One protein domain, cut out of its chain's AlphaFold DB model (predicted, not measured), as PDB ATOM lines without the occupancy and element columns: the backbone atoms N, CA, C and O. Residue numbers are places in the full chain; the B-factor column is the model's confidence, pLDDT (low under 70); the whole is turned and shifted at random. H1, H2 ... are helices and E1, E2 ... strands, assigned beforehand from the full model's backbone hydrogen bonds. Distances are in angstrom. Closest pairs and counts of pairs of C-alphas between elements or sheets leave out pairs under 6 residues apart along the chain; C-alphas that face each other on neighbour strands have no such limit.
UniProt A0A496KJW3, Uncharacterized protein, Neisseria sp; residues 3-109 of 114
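This is residues 3 to 109 of the 114 residues of an uncharacterized protein of Neisseria sp (UniProt A0A496KJW3). A strongly twisted sheet of three strands lies between two layers of helices: the longer helices H4 and H1 run side by side over one face, and the short helices H6 and H5 cover the other. H6 crosses the strands, while H5 sits at one end of the sheet, straight after E3. The printed part has 107 residues, with six named helices and three named strands in the order E1 H1 H2 H3 E2 H4 E3 H5 H6; the sheet's order is E2 E1 E3, all antiparallel. The class is mixed, helices and strands, and the whole is compact, with a radius of gyration of the C-alphas of 13.5 A and spans of 38 by 30 by 26 A.

E1, residues 3 to 11, begins at C-alpha 3 (-26.075, -14.431, 25.823) and is 26.3 A long. H1, residues 19 to 29, is 15.4 A long. H2, residues 33 to 36, and H3, residues 45 to 48, follow. E2, residues 52 to 58, is 19.9 A long. H4, residues 62 to 76, is 21.1 A long, and ends at C-alpha 76 (-44.606, -10.670, 9.644). E3, residues 81 to 89, is 26.5 A long. H5 is residues 90 to 95, and H6, residues 101 to 107, ends at C-alpha 107 (-28.669, 1.090, 23.506).

E1 is the inner strand. It is antiparallel to E2 at 152 degrees, with N 5 and O 55 2.9 A apart, and to E3 at 161 degrees, with N 6 and O 86 2.8 A apart, both within hydrogen-bond range. E2, H4 and E3 form a split strand-helix-strand unit, two strands running the same way with E1 between them, and its crossover is right-handed. H4 runs along the strands at a height over the sheet of 9.2 A; its closest C-alphas to E3 are Glu 75 and Val 81, 6.2 A. H1 and H4 are close but not clearly touching, at a shallow tilt of 18 degrees, opposite ways; their closest C-alphas, Leu 25 and Phe 74, are 7.8 A apart. H1 and H3 only just touch, with 3 pairs of C-alphas within 8 A, the closest Ala 26 and Leu 48 at 7.2 A. H2 and H3 only graze the sheet. H6, on the opposite face from H4, runs across the strands at a height over the sheet of 7.8 A; its closest C-alpha pair with E1 is Ile 6 and Phe 106, 6.2 A. H5, on the same face as H6, stands up from the sheet. In H1, H4 and H6 every O i to N i+4 pair is within hydrogen-bond range, in H5 1 of 2; H2 and H3 are too short for such a pair.

The two C-alphas farthest apart, those of Lys 16 and Ile 91, are 38.6 A apart. The printed part has no cut and no long link. The mean pLDDT of the printed part is 89.3; residues 33 to 37, 59 to 61 and 108 to 109 are under 70.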
ATOM      1  N   LYS A   3     -25.676 -15.694  26.449       90.94
ATOM      2  CA  LYS A   3     -26.075 -14.431  25.823       90.94
ATOM      3  C   LYS A   3     -27.491 -14.059  26.225       90.94
ATOM      4  O   LYS A   3     -28.306 -14.926  26.538       90.94
ATOM      5  N   ARG A   4     -27.808 -12.769  26.148       91.75
ATOM      6  CA  ARG A   4     -29.187 -12.295  26.154       91.75
ATOM      7  C   ARG A   4     -29.613 -11.809  24.789       91.75
ATOM      8  O   ARG A   4     -28.906 -11.027  24.157       91.75
ATOM      9  N   LEU A   5     -30.822 -12.201  24.407       92.62
ATOM     10  CA  LEU A   5     -31.580 -11.526  23.369       92.62
ATOM     11  C   LEU A   5     -32.432 -10.440  24.024       92.62
ATOM     12  O   LEU A   5     -33.342 -10.736  24.804       92.62
ATOM     13  N   ILE A   6     -32.132  -9.187  23.715       93.50
ATOM     14  CA  ILE A   6     -32.935  -8.042  24.124       93.50
ATOM     15  C   ILE A   6     -33.956  -7.765  23.027       93.50
ATOM     16  O   ILE A   6     -33.588  -7.515  21.882       93.50
ATOM     17  N   VAL A   7     -35.232  -7.800  23.392       94.19
ATOM     18  CA  VAL A   7     -36.376  -7.575  22.509       94.19
ATOM     19  C   VAL A   7     -37.041  -6.257  22.886       94.19
ATOM     20  O   VAL A   7     -37.367  -6.045  24.058       94.19
ATOM     21  N   LEU A   8     -37.263  -5.394  21.898       95.25
ATOM     22  CA  LEU A   8     -38.046  -4.170  22.001       95.25
ATOM     23  C   LEU A   8     -39.271  -4.276  21.098       95.25
ATOM     24  O   LEU A   8     -39.136  -4.483  19.900       95.25
ATOM     25  N   VAL A   9     -40.456  -4.073  21.663       95.50
ATOM     26  CA  VAL A   9     -41.712  -3.998  20.910       95.50
ATOM     27  C   VAL A   9     -42.135  -2.547  20.731       95.50
ATOM     28  O   VAL A   9     -42.075  -1.762  21.678       95.50
ATOM     29  N   ARG A  10     -42.632  -2.203  19.543       94.94
ATOM     30  CA  ARG A  10     -43.293  -0.928  19.251       94.94
ATOM     31  C   ARG A  10     -44.575  -1.155  18.472       94.94
ATOM     32  O   ARG A  10     -44.608  -1.963  17.549       94.94
ATOM     33  N   PHE A  11     -45.625  -0.423  18.818       94.44
ATOM     34  CA  PHE A  11     -46.819  -0.350  17.982       94.44
ATOM     35  C   PHE A  11     -46.684   0.850  17.049       94.44
ATOM     36  O   PHE A  11     -46.458   1.968  17.500       94.44
ATOM     37  N   ASN A  12     -46.782   0.620  15.740       86.44
ATOM     38  CA  ASN A  12     -46.468   1.648  14.744       86.44
ATOM     39  C   ASN A  12     -47.522   2.769  14.661       86.44
ATOM     40  O   ASN A  12     -47.258   3.816  14.082       86.44
ATOM     41  N   GLY A  13     -48.707   2.565  15.245       79.75
ATOM     42  CA  GLY A  13     -49.784   3.556  15.314       79.75
ATOM     43  C   GLY A  13     -50.557   3.761  14.007       79.75
ATOM     44  O   GLY A  13     -51.627   4.364  14.044       79.75
ATOM     45  N   PHE A  14     -50.059   3.231  12.886       78.94
ATOM     46  CA  PHE A  14     -50.728   3.264  11.585       78.94
ATOM     47  C   PHE A  14     -51.780   2.165  11.475       78.94
ATOM     48  O   PHE A  14     -52.894   2.414  11.016       78.94
ATOM     49  N   GLU A  15     -51.454   0.970  11.966       85.88
ATOM     50  CA  GLU A  15     -52.349  -0.176  11.927       85.88
ATOM     51  C   GLU A  15     -52.791  -0.617  13.319       85.88
ATOM     52  O   GLU A  15     -52.052  -0.589  14.311       85.88
ATOM     53  N   LYS A  16     -54.056  -1.031  13.419       86.06
ATOM     54  CA  LYS A  16     -54.642  -1.421  14.696       86.06
ATOM     55  C   LYS A  16     -54.190  -2.829  15.071       86.06
ATOM     56  O   LYS A  16     -54.733  -3.811  14.578       86.06
ATOM     57  N   VAL A  17     -53.311  -2.929  16.065       91.44
ATOM     58  CA  VAL A  17     -52.978  -4.218  16.688       91.44
ATOM     59  C   VAL A  17     -54.228  -4.817  17.341       91.44
ATOM     60  O   VAL A  17     -54.831  -4.229  18.255       91.44
ATOM     61  N   THR A  18     -54.622  -5.998  16.878       93.94
ATOM     62  CA  THR A  18     -55.827  -6.695  17.335       93.94
ATOM     63  C   THR A  18     -55.664  -7.235  18.763       93.94
ATOM     64  O   THR A  18     -54.545  -7.468  19.232       93.94
ATOM     65  N   PRO A  19     -56.767  -7.478  19.500       95.25
ATOM     66  CA  PRO A  19     -56.699  -8.132  20.810       95.25
ATOM     67  C   PRO A  19     -56.021  -9.509  20.767       95.25
ATOM     68  O   PRO A  19     -55.270  -9.845  21.681       95.25
ATOM     69  N   LYS A  20     -56.238 -10.276  19.687       95.25
ATOM     70  CA  LYS A  20     -55.612 -11.588  19.476       95.25
ATOM     71  C   LYS A  20     -54.090 -11.466  19.359       95.25
ATOM     72  O   LYS A  20     -53.382 -12.121  20.116       95.25
ATOM     73  N   GLN A  21     -53.601 -10.554  18.515       95.44
ATOM     74  CA  GLN A  21     -52.164 -10.284  18.371       95.44
ATOM     75  C   GLN A  21     -51.533  -9.846  19.702       95.44
ATOM     76  O   GLN A  21     -50.462 -10.321  20.060       95.44
ATOM     77  N   LYS A  22     -52.209  -9.004  20.499       95.94
ATOM     78  CA  LYS A  22     -51.707  -8.609  21.834       95.94
ATOM     79  C   LYS A  22     -51.610  -9.788  22.793       95.94
ATOM     80  O   LYS A  22     -50.677  -9.850  23.591       95.94
ATOM     81  N   TYR A  23     -52.579 -10.700  22.749       96.19
ATOM     82  CA  TYR A  23     -52.562 -11.908  23.566       96.19
ATOM     83  C   TYR A  23     -51.414 -12.839  23.173       96.19
ATOM     84  O   TYR A  23     -50.653 -13.268  24.041       96.19
ATOM     85  N   GLU A  24     -51.253 -13.101  21.878       95.56
ATOM     86  CA  GLU A  24     -50.175 -13.936  21.345       95.56
ATOM     87  C   GLU A  24     -48.799 -13.336  21.646       95.56
ATOM     88  O   GLU A  24     -47.932 -14.043  22.158       95.56
ATOM     89  N   LEU A  25     -48.632 -12.021  21.471       95.62
ATOM     90  CA  LEU A  25     -47.395 -11.318  21.805       95.62
ATOM     91  C   LEU A  25     -47.076 -11.388  23.301       95.62
ATOM     92  O   LEU A  25     -45.957 -11.719  23.688       95.62
ATOM     93  N   ALA A  26     -48.061 -11.123  24.166       95.38
ATOM     94  CA  ALA A  26     -47.870 -11.243  25.608       95.38
ATOM     95  C   ALA A  26     -47.515 -12.682  26.011       95.38
ATOM     96  O   ALA A  26     -46.676 -12.878  26.885       95.38
ATOM     97  N   LYS A  27     -48.123 -13.694  25.381       94.25
ATOM     98  CA  LYS A  27     -47.805 -15.106  25.628       94.25
ATOM     99  C   LYS A  27     -46.373 -15.434  25.204       94.25
ATOM    100  O   LYS A  27     -45.644 -16.028  25.994       94.25
ATOM    101  N   LEU A  28     -45.972 -15.012  24.003       93.62
ATOM    102  CA  LEU A  28     -44.633 -15.231  23.457       93.62
ATOM    103  C   LEU A  28     -43.556 -14.599  24.347       93.62
ATOM    104  O   LEU A  28     -42.592 -15.261  24.720       93.62
ATOM    105  N   LEU A  29     -43.763 -13.351  24.771       92.69
ATOM    106  CA  LEU A  29     -42.795 -12.612  25.580       92.69
ATOM    107  C   LEU A  29     -42.786 -12.994  27.065       92.69
ATOM    108  O   LEU A  29     -41.849 -12.646  27.782       92.69
ATOM    109  N   ASN A  30     -43.818 -13.686  27.550       91.69
ATOM    110  CA  ASN A  30     -43.883 -14.160  28.932       91.69
ATOM    111  C   ASN A  30     -43.354 -15.589  29.121       91.69
ATOM    112  O   ASN A  30     -43.391 -16.073  30.255       91.69
ATOM    113  N   LYS A  31     -42.884 -16.254  28.055       81.88
ATOM    114  CA  LYS A  31     -42.502 -17.677  28.056       81.88
ATOM    115  C   LYS A  31     -41.563 -18.045  29.214       81.88
ATOM    116  O   LYS A  31     -41.831 -19.026  29.899       81.88
ATOM    117  N   ASP A  32     -40.597 -17.178  29.528       72.88
ATOM    118  CA  ASP A  32     -39.575 -17.431  30.560       72.88
ATOM    119  C   ASP A  32     -39.668 -16.503  31.784       72.88
ATOM    120  O   ASP A  32     -38.803 -16.501  32.662       72.88
ATOM    121  N   VAL A  33     -40.742 -15.715  31.893       69.75
ATOM    122  CA  VAL A  33     -40.876 -14.692  32.949       69.75
ATOM    123  C   VAL A  33     -40.935 -15.296  34.356       69.75
ATOM    124  O   VAL A  33     -40.527 -14.657  35.323       69.75
ATOM    125  N   ALA A  34     -41.392 -16.545  34.489       60.03
ATOM    126  CA  ALA A  34     -41.400 -17.240  35.776       60.03
ATOM    127  C   ALA A  34     -39.987 -17.437  36.357       60.03
ATOM    128  O   ALA A  34     -39.845 -17.472  37.575       60.03
ATOM    129  N   MET A  35     -38.957 -17.523  35.509       58.28
ATOM    130  CA  MET A  35     -37.575 -17.736  35.946       58.28
ATOM    131  C   MET A  35     -36.766 -16.439  36.061       58.28
ATOM    132  O   MET A  35     -35.760 -16.413  36.763       58.28
ATOM    133  N   SER A  36     -37.182 -15.356  35.393       67.44
ATOM    134  CA  SER A  36     -36.422 -14.096  35.355       67.44
ATOM    135  C   SER A  36     -36.742 -13.125  36.497       67.44
ATOM    136  O   SER A  36     -35.997 -12.168  36.706       67.44
ATOM    137  N   GLY A  37     -37.854 -13.327  37.215       68.00
ATOM    138  CA  GLY A  37     -38.346 -12.392  38.236       68.00
ATOM    139  C   GLY A  37     -38.928 -11.089  37.666       68.00
ATOM    140  O   GLY A  37     -39.318 -10.198  38.423       68.00
ATOM    141  N   GLU A  38     -39.013 -10.956  36.338       76.81
ATOM    142  CA  GLU A  38     -39.641  -9.804  35.696       76.81
ATOM    143  C   GLU A  38     -41.168  -9.815  35.893       76.81
ATOM    144  O   GLU A  38     -41.815 -10.850  36.063       76.81
ATOM    145  N   LYS A  39     -41.801  -8.638  35.851       85.88
ATOM    146  CA  LYS A  39     -43.270  -8.559  35.873       85.88
ATOM    147  C   LYS A  39     -43.831  -9.107  34.561       85.88
ATOM    148  O   LYS A  39     -43.370  -8.717  33.495       85.88
ATOM    149  N   LYS A  40     -44.875  -9.936  34.605       90.00
ATOM    150  CA  LYS A  40     -45.552 -10.406  33.381       90.00
ATOM    151  C   LYS A  40     -46.137  -9.242  32.578       90.00
ATOM    152  O   LYS A  40     -46.754  -8.338  33.146       90.00
ATOM    153  N   LEU A  41     -45.976  -9.292  31.257       92.50
ATOM    154  CA  LEU A  41     -46.643  -8.383  30.327       92.50
ATOM    155  C   LEU A  41     -48.125  -8.735  30.227       92.50
ATOM    156  O   LEU A  41     -48.487  -9.906  30.112       92.50
ATOM    157  N   LYS A  42     -48.987  -7.719  30.259       95.31
ATOM    158  CA  LYS A  42     -50.427  -7.863  30.019       95.31
ATOM    159  C   LYS A  42     -50.721  -7.650  28.531       95.31
ATOM    160  O   LYS A  42     -50.036  -6.841  27.911       95.31
ATOM    161  N   PRO A  43     -51.767  -8.271  27.961       95.56
ATOM    162  CA  PRO A  43     -52.138  -8.102  26.553       95.56
ATOM    163  C   PRO A  43     -52.823  -6.745  26.294       95.56
ATOM    164  O   PRO A  43     -53.977  -6.664  25.883       95.56
ATOM    165  N   THR A  44     -52.127  -5.649  26.588       94.94
ATOM    166  CA  THR A  44     -52.629  -4.267  26.524       94.94
ATOM    167  C   THR A  44     -51.566  -3.362  25.916       94.94
ATOM    168  O   THR A  44     -50.381  -3.607  26.133       94.94
ATOM    169  N   ASN A  45     -51.969  -2.285  25.231       92.81
ATOM    170  CA  ASN A  45     -51.023  -1.335  24.625       92.81
ATOM    171  C   ASN A  45     -50.028  -0.803  25.653       92.81
ATOM    172  O   ASN A  45     -48.834  -0.941  25.464       92.81
ATOM    173  N   LYS A  46     -50.522  -0.315  26.797       93.12
ATOM    174  CA  LYS A  46     -49.682   0.237  27.870       93.12
ATOM    175  C   LYS A  46     -48.600  -0.729  28.367       93.12
ATOM    176  O   LYS A  46     -47.586  -0.286  28.890       93.12
ATOM    177  N   SER A  47     -48.851  -2.034  28.290       94.19
ATOM    178  CA  SER A  47     -47.886  -3.028  28.744       94.19
ATOM    179  C   SER A  47     -46.944  -3.490  27.641       94.19
ATOM    180  O   SER A  47     -45.834  -3.870  27.980       94.19
ATOM    181  N   LEU A  48     -47.391  -3.552  26.386       94.88
ATOM    182  CA  LEU A  48     -46.628  -4.145  25.283       94.88
ATOM    183  C   LEU A  48     -45.882  -3.104  24.453       94.88
ATOM    184  O   LEU A  48     -44.801  -3.393  23.957       94.88
ATOM    185  N   ASP A  49     -46.445  -1.910  24.306       94.88
ATOM    186  CA  ASP A  49     -45.830  -0.845  23.530       94.88
ATOM    187  C   ASP A  49     -44.614  -0.270  24.266       94.88
ATOM    188  O   ASP A  49     -44.650  -0.041  25.479       94.88
ATOM    189  N   CYS A  50     -43.521  -0.078  23.528       93.25
ATOM    190  CA  CYS A  50     -42.200   0.296  24.038       93.25
ATOM    191  C   CYS A  50     -41.660  -0.633  25.148       93.25
ATOM    192  O   CYS A  50     -40.847  -0.216  25.980       93.25
ATOM    193  N   ALA A  51     -42.112  -1.889  25.193       93.44
ATOM    194  CA  ALA A  51     -41.679  -2.846  26.202       93.44
ATOM    195  C   ALA A  51     -40.318  -3.454  25.848       93.44
ATOM    196  O   ALA A  51     -40.106  -3.906  24.725       93.44
ATOM    197  N   TYR A  52     -39.436  -3.539  26.847       92.50
ATOM    198  CA  TYR A  52     -38.163  -4.251  26.752       92.50
ATOM    199  C   TYR A  52     -38.217  -5.587  27.497       92.50
ATOM    200  O   TYR A  52     -38.638  -5.644  28.661       92.50
ATOM    201  N   ARG A  53     -37.715  -6.652  26.873       92.56
ATOM    202  CA  ARG A  53     -37.546  -7.978  27.483       92.56
ATOM    203  C   ARG A  53     -36.162  -8.535  27.194       92.56
ATOM    204  O   ARG A  53     -35.630  -8.302  26.119       92.56
ATOM    205  N   ALA A  54     -35.593  -9.252  28.157       91.75
ATOM    206  CA  ALA A  54     -34.273  -9.857  28.035       91.75
ATOM    207  C   ALA A  54     -34.363 -11.367  28.280       91.75
ATOM    208  O   ALA A  54     -34.606 -11.800  29.408       91.75
ATOM    209  N   PHE A  55     -34.134 -12.158  27.236       91.75
ATOM    210  CA  PHE A  55     -34.201 -13.620  27.276       91.75
ATOM    211  C   PHE A  55     -32.791 -14.193  27.350       91.75
ATOM    212  O   PHE A  55     -31.952 -13.840  26.526       91.75
ATOM    213  N   LEU A  56     -32.525 -15.034  28.348       91.56
ATOM    214  CA  LEU A  56     -31.225 -15.670  28.545       91.56
ATOM    215  C   LEU A  56     -31.149 -16.959  27.720       91.56
ATOM    216  O   LEU A  56     -31.985 -17.844  27.881       91.56
ATOM    217  N   PHE A  57     -30.115 -17.079  26.897       90.38
ATOM    218  CA  PHE A  57     -29.830 -18.255  26.088       90.38
ATOM    219  C   PHE A  57     -28.397 -18.730  26.310       90.38
ATOM    220  O   PHE A  57     -27.494 -17.939  26.591       90.38
ATOM    221  N   ASN A  58     -28.176 -20.031  26.143       89.31
ATOM    222  CA  ASN A  58     -26.836 -20.552  25.907       89.31
ATOM    223  C   ASN A  58     -26.540 -20.438  24.398       89.31
ATOM    224  O   ASN A  58     -27.298 -20.966  23.588       89.31
ATOM    225  N   ASP A  59     -25.456 -19.752  24.038       69.31
ATOM    226  CA  ASP A  59     -24.997 -19.389  22.680       69.31
ATOM    227  C   ASP A  59     -24.743 -20.600  21.760       69.31
ATOM    228  O   ASP A  59     -24.639 -20.469  20.547       69.31
ATOM    229  N   GLU A  60     -24.692 -21.808  22.323       65.69
ATOM    230  CA  GLU A  60     -24.534 -23.063  21.575       65.69
ATOM    231  C   GLU A  60     -25.878 -23.719  21.195       65.69
ATOM    232  O   GLU A  60     -25.898 -24.777  20.572       65.69
ATOM    233  N   GLY A  61     -27.016 -23.123  21.571       68.38
ATOM    234  CA  GLY A  61     -28.335 -23.741  21.428       68.38
ATOM    235  C   GLY A  61     -29.139 -23.279  20.209       68.38
ATOM    236  O   GLY A  61     -29.248 -22.088  19.927       68.38
ATOM    237  N   GLU A  62     -29.837 -24.215  19.557       84.75
ATOM    238  CA  GLU A  62     -30.841 -23.907  18.520       84.75
ATOM    239  C   GLU A  62     -32.023 -23.083  19.059       84.75
ATOM    240  O   GLU A  62     -32.622 -22.301  18.323       84.75
ATOM    241  N   SER A  63     -32.289 -23.172  20.366       88.12
ATOM    242  CA  SER A  63     -33.388 -22.477  21.053       88.12
ATOM    243  C   SER A  63     -33.454 -20.967  20.794       88.12
ATOM    244  O   SER A  63     -34.541 -20.418  20.617       88.12
ATOM    245  N   MET A  64     -32.306 -20.284  20.726       90.12
ATOM    246  CA  MET A  64     -32.261 -18.848  20.449       90.12
ATOM    247  C   MET A  64     -32.696 -18.546  19.014       90.12
ATOM    248  O   MET A  64     -33.492 -17.638  18.785       90.12
ATOM    249  N   LYS A  65     -32.227 -19.343  18.046       90.56
ATOM    250  CA  LYS A  65     -32.604 -19.206  16.633       90.56
ATOM    251  C   LYS A  65     -34.087 -19.495  16.427       90.56
ATOM    252  O   LYS A  65     -34.755 -18.756  15.709       90.56
ATOM    253  N   GLU A  66     -34.613 -20.527  17.083       92.44
ATOM    254  CA  GLU A  66     -36.042 -20.845  17.059       92.44
ATOM    255  C   GLU A  66     -36.888 -19.713  17.639       92.44
ATOM    256  O   GLU A  66     -37.920 -19.359  17.070       92.44
ATOM    257  N   PHE A  67     -36.448 -19.110  18.745       92.75
ATOM    258  CA  PHE A  67     -37.162 -17.993  19.349       92.75
ATOM    259  C   PHE A  67     -37.124 -16.737  18.468       92.75
ATOM    260  O   PHE A  67     -38.162 -16.112  18.260       92.75
ATOM    261  N   ILE A  68     -35.969 -16.408  17.876       93.06
ATOM    262  CA  ILE A  68     -35.856 -15.319  16.889       93.06
ATOM    263  C   ILE A  68     -36.803 -15.574  15.713       93.06
ATOM    264  O   ILE A  68     -37.515 -14.663  15.292       93.06
ATOM    265  N   LYS A  69     -36.862 -16.812  15.208       94.62
ATOM    266  CA  LYS A  69     -37.789 -17.189  14.137       94.62
ATOM    267  C   LYS A  69     -39.248 -16.978  14.553       94.62
ATOM    268  O   LYS A  69     -39.981 -16.330  13.822       94.62
ATOM    269  N   GLN A  70     -39.650 -17.429  15.744       95.06
ATOM    270  CA  GLN A  70     -41.008 -17.217  16.269       95.06
ATOM    271  C   GLN A  70     -41.379 -15.732  16.369       95.06
ATOM    272  O   GLN A  70     -42.513 -15.362  16.070       95.06
ATOM    273  N   ILE A  71     -40.434 -14.878  16.776       95.25
ATOM    274  CA  ILE A  71     -40.634 -13.426  16.849       95.25
ATOM    275  C   ILE A  71     -40.820 -12.827  15.448       95.25
ATOM    276  O   ILE A  71     -41.771 -12.075  15.243       95.25
ATOM    277  N   LYS A  72     -39.969 -13.191  14.478       94.88
ATOM    278  CA  LYS A  72     -40.066 -12.708  13.087       94.88
ATOM    279  C   LYS A  72     -41.329 -13.202  12.380       94.88
ATOM    280  O   LYS A  72     -41.971 -12.432  11.668       94.88
ATOM    281  N   ASP A  73     -41.708 -14.457  12.611       95.69
ATOM    282  CA  ASP A  73     -42.946 -15.038  12.089       95.69
ATOM    283  C   ASP A  73     -44.162 -14.299  12.672       95.69
ATOM    284  O   ASP A  73     -45.109 -14.006  11.949       95.69
ATOM    285  N   PHE A  74     -44.141 -13.942  13.963       95.31
ATOM    286  CA  PHE A  74     -45.196 -13.123  14.565       95.31
ATOM    287  C   PHE A  74     -45.249 -11.714  13.955       95.31
ATOM    288  O   PHE A  74     -46.326 -11.276  13.554       95.31
ATOM    289  N   GLU A  75     -44.109 -11.017  13.875       94.44
ATOM    290  CA  GLU A  75     -44.012  -9.656  13.322       94.44
ATOM    291  C   GLU A  75     -44.530  -9.599  11.878       94.44
ATOM    292  O   GLU A  75     -45.348  -8.745  11.552       94.44
ATOM    293  N   SER A  76     -44.165 -10.581  11.046       93.56
ATOM    294  CA  SER A  76     -44.606 -10.670   9.644       93.56
ATOM    295  C   SER A  76     -46.117 -10.877   9.474       93.56
ATOM    296  O   SER A  76     -46.644 -10.661   8.389       93.56
ATOM    297  N   ASN A  77     -46.819 -11.322  10.522       91.81
ATOM    298  CA  ASN A  77     -48.274 -11.518  10.535       91.81
ATOM    299  C   ASN A  77     -49.003 -10.438  11.362       91.81
ATOM    300  O   ASN A  77     -50.199 -10.561  11.662       91.81
ATOM    301  N   ALA A  78     -48.284  -9.404  11.803       91.81
ATOM    302  CA  ALA A  78     -48.795  -8.368  12.683       91.81
ATOM    303  C   ALA A  78     -48.356  -6.978  12.217       91.81
ATOM    304  O   ALA A  78     -47.583  -6.312  12.895       91.81
ATOM    305  N   ASP A  79     -48.948  -6.513  11.118       87.38
ATOM    306  CA  ASP A  79     -48.642  -5.248  10.432       87.38
ATOM    307  C   ASP A  79     -48.582  -4.002  11.342       87.38
ATOM    308  O   ASP A  79     -47.872  -3.043  11.053       87.38
ATOM    309  N   GLY A  80     -49.288  -3.996  12.481       91.56
ATOM    310  CA  GLY A  80     -49.259  -2.915  13.480       91.56
ATOM    311  C   GLY A  80     -48.134  -2.988  14.521       91.56
ATOM    312  O   GLY A  80     -48.071  -2.136  15.415       91.56
ATOM    313  N   VAL A  81     -47.280  -4.010  14.469       94.44
ATOM    314  CA  VAL A  81     -46.243  -4.307  15.463       94.44
ATOM    315  C   VAL A  81     -44.877  -4.329  14.787       94.44
ATOM    316  O   VAL A  81     -44.685  -5.006  13.790       94.44
ATOM    317  N   SER A  82     -43.914  -3.626  15.373       94.69
ATOM    318  CA  SER A  82     -42.499  -3.742  15.032       94.69
ATOM    319  C   SER A  82     -41.730  -4.286  16.229       94.69
ATOM    320  O   SER A  82     -41.981  -3.883  17.372       94.69
ATOM    321  N   ILE A  83     -40.815  -5.220  15.980       95.06
ATOM    322  CA  ILE A  83     -40.011  -5.874  17.002       95.06
ATOM    323  C   ILE A  83     -38.533  -5.763  16.636       95.06
ATOM    324  O   ILE A  83     -38.048  -6.357  15.683       95.06
ATOM    325  N   GLU A  84     -37.780  -5.035  17.453       94.38
ATOM    326  CA  GLU A  84     -36.335  -4.936  17.305       94.38
ATOM    327  C   GLU A  84     -35.622  -5.884  18.273       94.38
ATOM    328  O   GLU A  84     -35.995  -6.005  19.443       94.38
ATOM    329  N   MET A  85     -34.554  -6.524  17.796       93.06
ATOM    330  CA  MET A  85     -33.770  -7.489  18.567       93.06
ATOM    331  C   MET A  85     -32.282  -7.133  18.587       93.06
ATOM    332  O   MET A  85     -31.723  -6.603  17.618       93.06
ATOM    333  N   ARG A  86     -31.633  -7.402  19.721       92.00
ATOM    334  CA  ARG A  86     -30.209  -7.138  19.964       92.00
ATOM    335  C   ARG A  86     -29.603  -8.262  20.799       92.00
ATOM    336  O   ARG A  86     -30.233  -8.719  21.748       92.00
ATOM    337  N   GLU A  87     -28.382  -8.671  20.478       92.06
ATOM    338  CA  GLU A  87     -27.628  -9.656  21.262       92.06
ATOM    339  C   GLU A  87     -26.568  -8.992  22.131       92.06
ATOM    340  O   GLU A  87     -25.848  -8.110  21.667       92.06
ATOM    341  N   ILE A  88     -26.434  -9.464  23.367       91.25
ATOM    342  CA  ILE A  88     -25.381  -9.056  24.300       91.25
ATOM    343  C   ILE A  88     -24.878 -10.275  25.073       91.25
ATOM    344  O   ILE A  88     -25.662 -11.160  25.417       91.25
ATOM    345  N   GLU A  89     -23.581 -10.345  25.365       92.19
ATOM    346  CA  GLU A  89     -23.054 -11.392  26.243       92.19
ATOM    347  C   GLU A  89     -23.592 -11.221  27.671       92.19
ATOM    348  O   GLU A  89     -23.688 -10.102  28.180       92.19
ATOM    349  N   GLU A  90     -23.908 -12.321  28.365       92.62
ATOM    350  CA  GLU A  90     -24.465 -12.239  29.727       92.62
ATOM    351  C   GLU A  90     -23.506 -11.526  30.691       92.62
ATOM    352  O   GLU A  90     -23.946 -10.796  31.579       92.62
ATOM    353  N   ILE A  91     -22.190 -11.669  30.489       92.62
ATOM    354  CA  ILE A  91     -21.177 -11.001  31.316       92.62
ATOM    355  C   ILE A  91     -21.176  -9.477  31.136       92.62
ATOM    356  O   ILE A  91     -20.885  -8.748  32.084       92.62
ATOM    357  N   GLU A  92     -21.504  -8.981  29.943       92.88
ATOM    358  CA  GLU A  92     -21.645  -7.549  29.679       92.88
ATOM    359  C   GLU A  92     -22.981  -7.041  30.213       92.88
ATOM    360  O   GLU A  92     -23.028  -6.036  30.920       92.88
ATOM    361  N   TYR A  93     -24.059  -7.787  29.961       92.38
ATOM    362  CA  TYR A  93     -25.392  -7.479  30.465       92.38
ATOM    363  C   TYR A  93     -25.429  -7.375  31.999       92.38
ATOM    364  O   TYR A  93     -26.037  -6.454  32.551       92.38
ATOM    365  N   ALA A  94     -24.741  -8.278  32.702       91.75
ATOM    366  CA  ALA A  94     -24.682  -8.298  34.161       91.75
ATOM    367  C   ALA A  94     -23.998  -7.057  34.763       91.75
ATOM    368  O   ALA A  94     -24.327  -6.669  35.887       91.75
ATOM    369  N   LYS A  95     -23.091  -6.408  34.018       93.50
ATOM    370  CA  LYS A  95     -22.391  -5.180  34.444       93.50
ATOM    371  C   LYS A  95     -23.254  -3.923  34.309       93.50
ATOM    372  O   LYS A  95     -22.904  -2.885  34.867       93.50
ATOM    373  N   LEU A  96     -24.370  -3.994  33.585       92.38
ATOM    374  CA  LEU A  96     -25.238  -2.843  33.361       92.38
ATOM    375  C   LEU A  96     -26.059  -2.482  34.614       92.38
ATOM    376  O   LEU A  96     -26.476  -3.378  35.373       92.38
ATOM    377  N   PRO A  97     -26.380  -1.184  34.808       92.06
ATOM    378  CA  PRO A  97     -27.237  -0.732  35.900       92.06
ATOM    379  C   PRO A  97     -28.556  -1.507  35.945       92.06
ATOM    380  O   PRO A  97     -29.186  -1.724  34.914       92.06
ATOM    381  N   VAL A  98     -28.991  -1.923  37.141       88.50
ATOM    382  CA  VAL A  98     -30.263  -2.654  37.328       88.50
ATOM    383  C   VAL A  98     -31.447  -1.800  36.872       88.50
ATOM    384  O   VAL A  98     -32.360  -2.285  36.200       88.50
ATOM    385  N   ASN A  99     -31.429  -0.510  37.216       89.38
ATOM    386  CA  ASN A  99     -32.452   0.420  36.769       89.38
ATOM    387  C   ASN A  99     -32.355   0.590  35.250       89.38
ATOM    388  O   ASN A  99     -31.303   0.956  34.736       89.38
ATOM    389  N   ARG A 100     -33.456   0.318  34.541       88.25
ATOM    390  CA  ARG A 100     -33.517   0.354  33.070       88.25
ATOM    391  C   ARG A 100     -32.447  -0.518  32.393       88.25
ATOM    392  O   ARG A 100     -32.017  -0.202  31.286       88.25
ATOM    393  N   ARG A 101     -32.062  -1.646  33.005       91.88
ATOM    394  CA  ARG A 101     -31.035  -2.550  32.462       91.88
ATOM    395  C   ARG A 101     -31.285  -2.945  31.011       91.88
ATOM    396  O   ARG A 101     -30.387  -2.804  30.194       91.88
ATOM    397  N   ASN A 102     -32.502  -3.380  30.679       91.44
ATOM    398  CA  ASN A 102     -32.838  -3.819  29.319       91.44
ATOM    399  C   ASN A 102     -32.743  -2.671  28.304       91.44
ATOM    400  O   ASN A 102     -32.333  -2.893  27.172       91.44
ATOM    401  N   PHE A 103     -33.074  -1.443  28.715       92.56
ATOM    402  CA  PHE A 103     -32.889  -0.258  27.877       92.56
ATOM    403  C   PHE A 103     -31.402  -0.002  27.634       92.56
ATOM    404  O   PHE A 103     -30.999   0.118  26.483       92.56
ATOM    405  N   HIS A 104     -30.584   0.001  28.693       91.81
ATOM    406  CA  HIS A 104     -29.139   0.130  28.542       91.81
ATOM    407  C   HIS A 104     -28.598  -0.978  27.645       91.81
ATOM    408  O   HIS A 104     -27.931  -0.675  26.674       91.81
ATOM    409  N   ALA A 105     -28.966  -2.235  27.875       91.38
ATOM    410  CA  ALA A 105     -28.541  -3.356  27.046       91.38
ATOM    411  C   ALA A 105     -28.933  -3.172  25.579       91.38
ATOM    412  O   ALA A 105     -28.165  -3.520  24.701       91.38
ATOM    413  N   PHE A 106     -30.087  -2.576  25.294       90.31
ATOM    414  CA  PHE A 106     -30.508  -2.301  23.927       90.31
ATOM    415  C   PHE A 106     -29.720  -1.154  23.266       90.31
ATOM    416  O   PHE A 106     -29.449  -1.203  22.069       90.31
ATOM    417  N   THR A 107     -29.346  -0.116  24.026       86.12
ATOM    418  CA  THR A 107     -28.669   1.090  23.506       86.12
ATOM    419  C   THR A 107     -27.143   1.046  23.585       86.12
ATOM    420  O   THR A 107     -26.469   1.794  22.888       86.12
ATOM    421  N   HIS A 108     -26.589   0.230  24.481       68.88
ATOM    422  CA  HIS A 108     -25.168   0.220  24.847       68.88
ATOM    423  C   HIS A 108     -24.305  -0.509  23.810       68.88
ATOM    424  O   HIS A 108     -23.076  -0.443  23.873       68.88
ATOM    425  N   ILE A 109     -24.915  -1.198  22.845       57.47
ATOM    426  CA  ILE A 109     -24.181  -2.088  21.958       57.47
ATOM    427  C   ILE A 109     -23.915  -1.431  20.601       57.47
ATOM    428  O   ILE A 109     -24.822  -0.977  19.907       57.47
TER     429      ILE A 109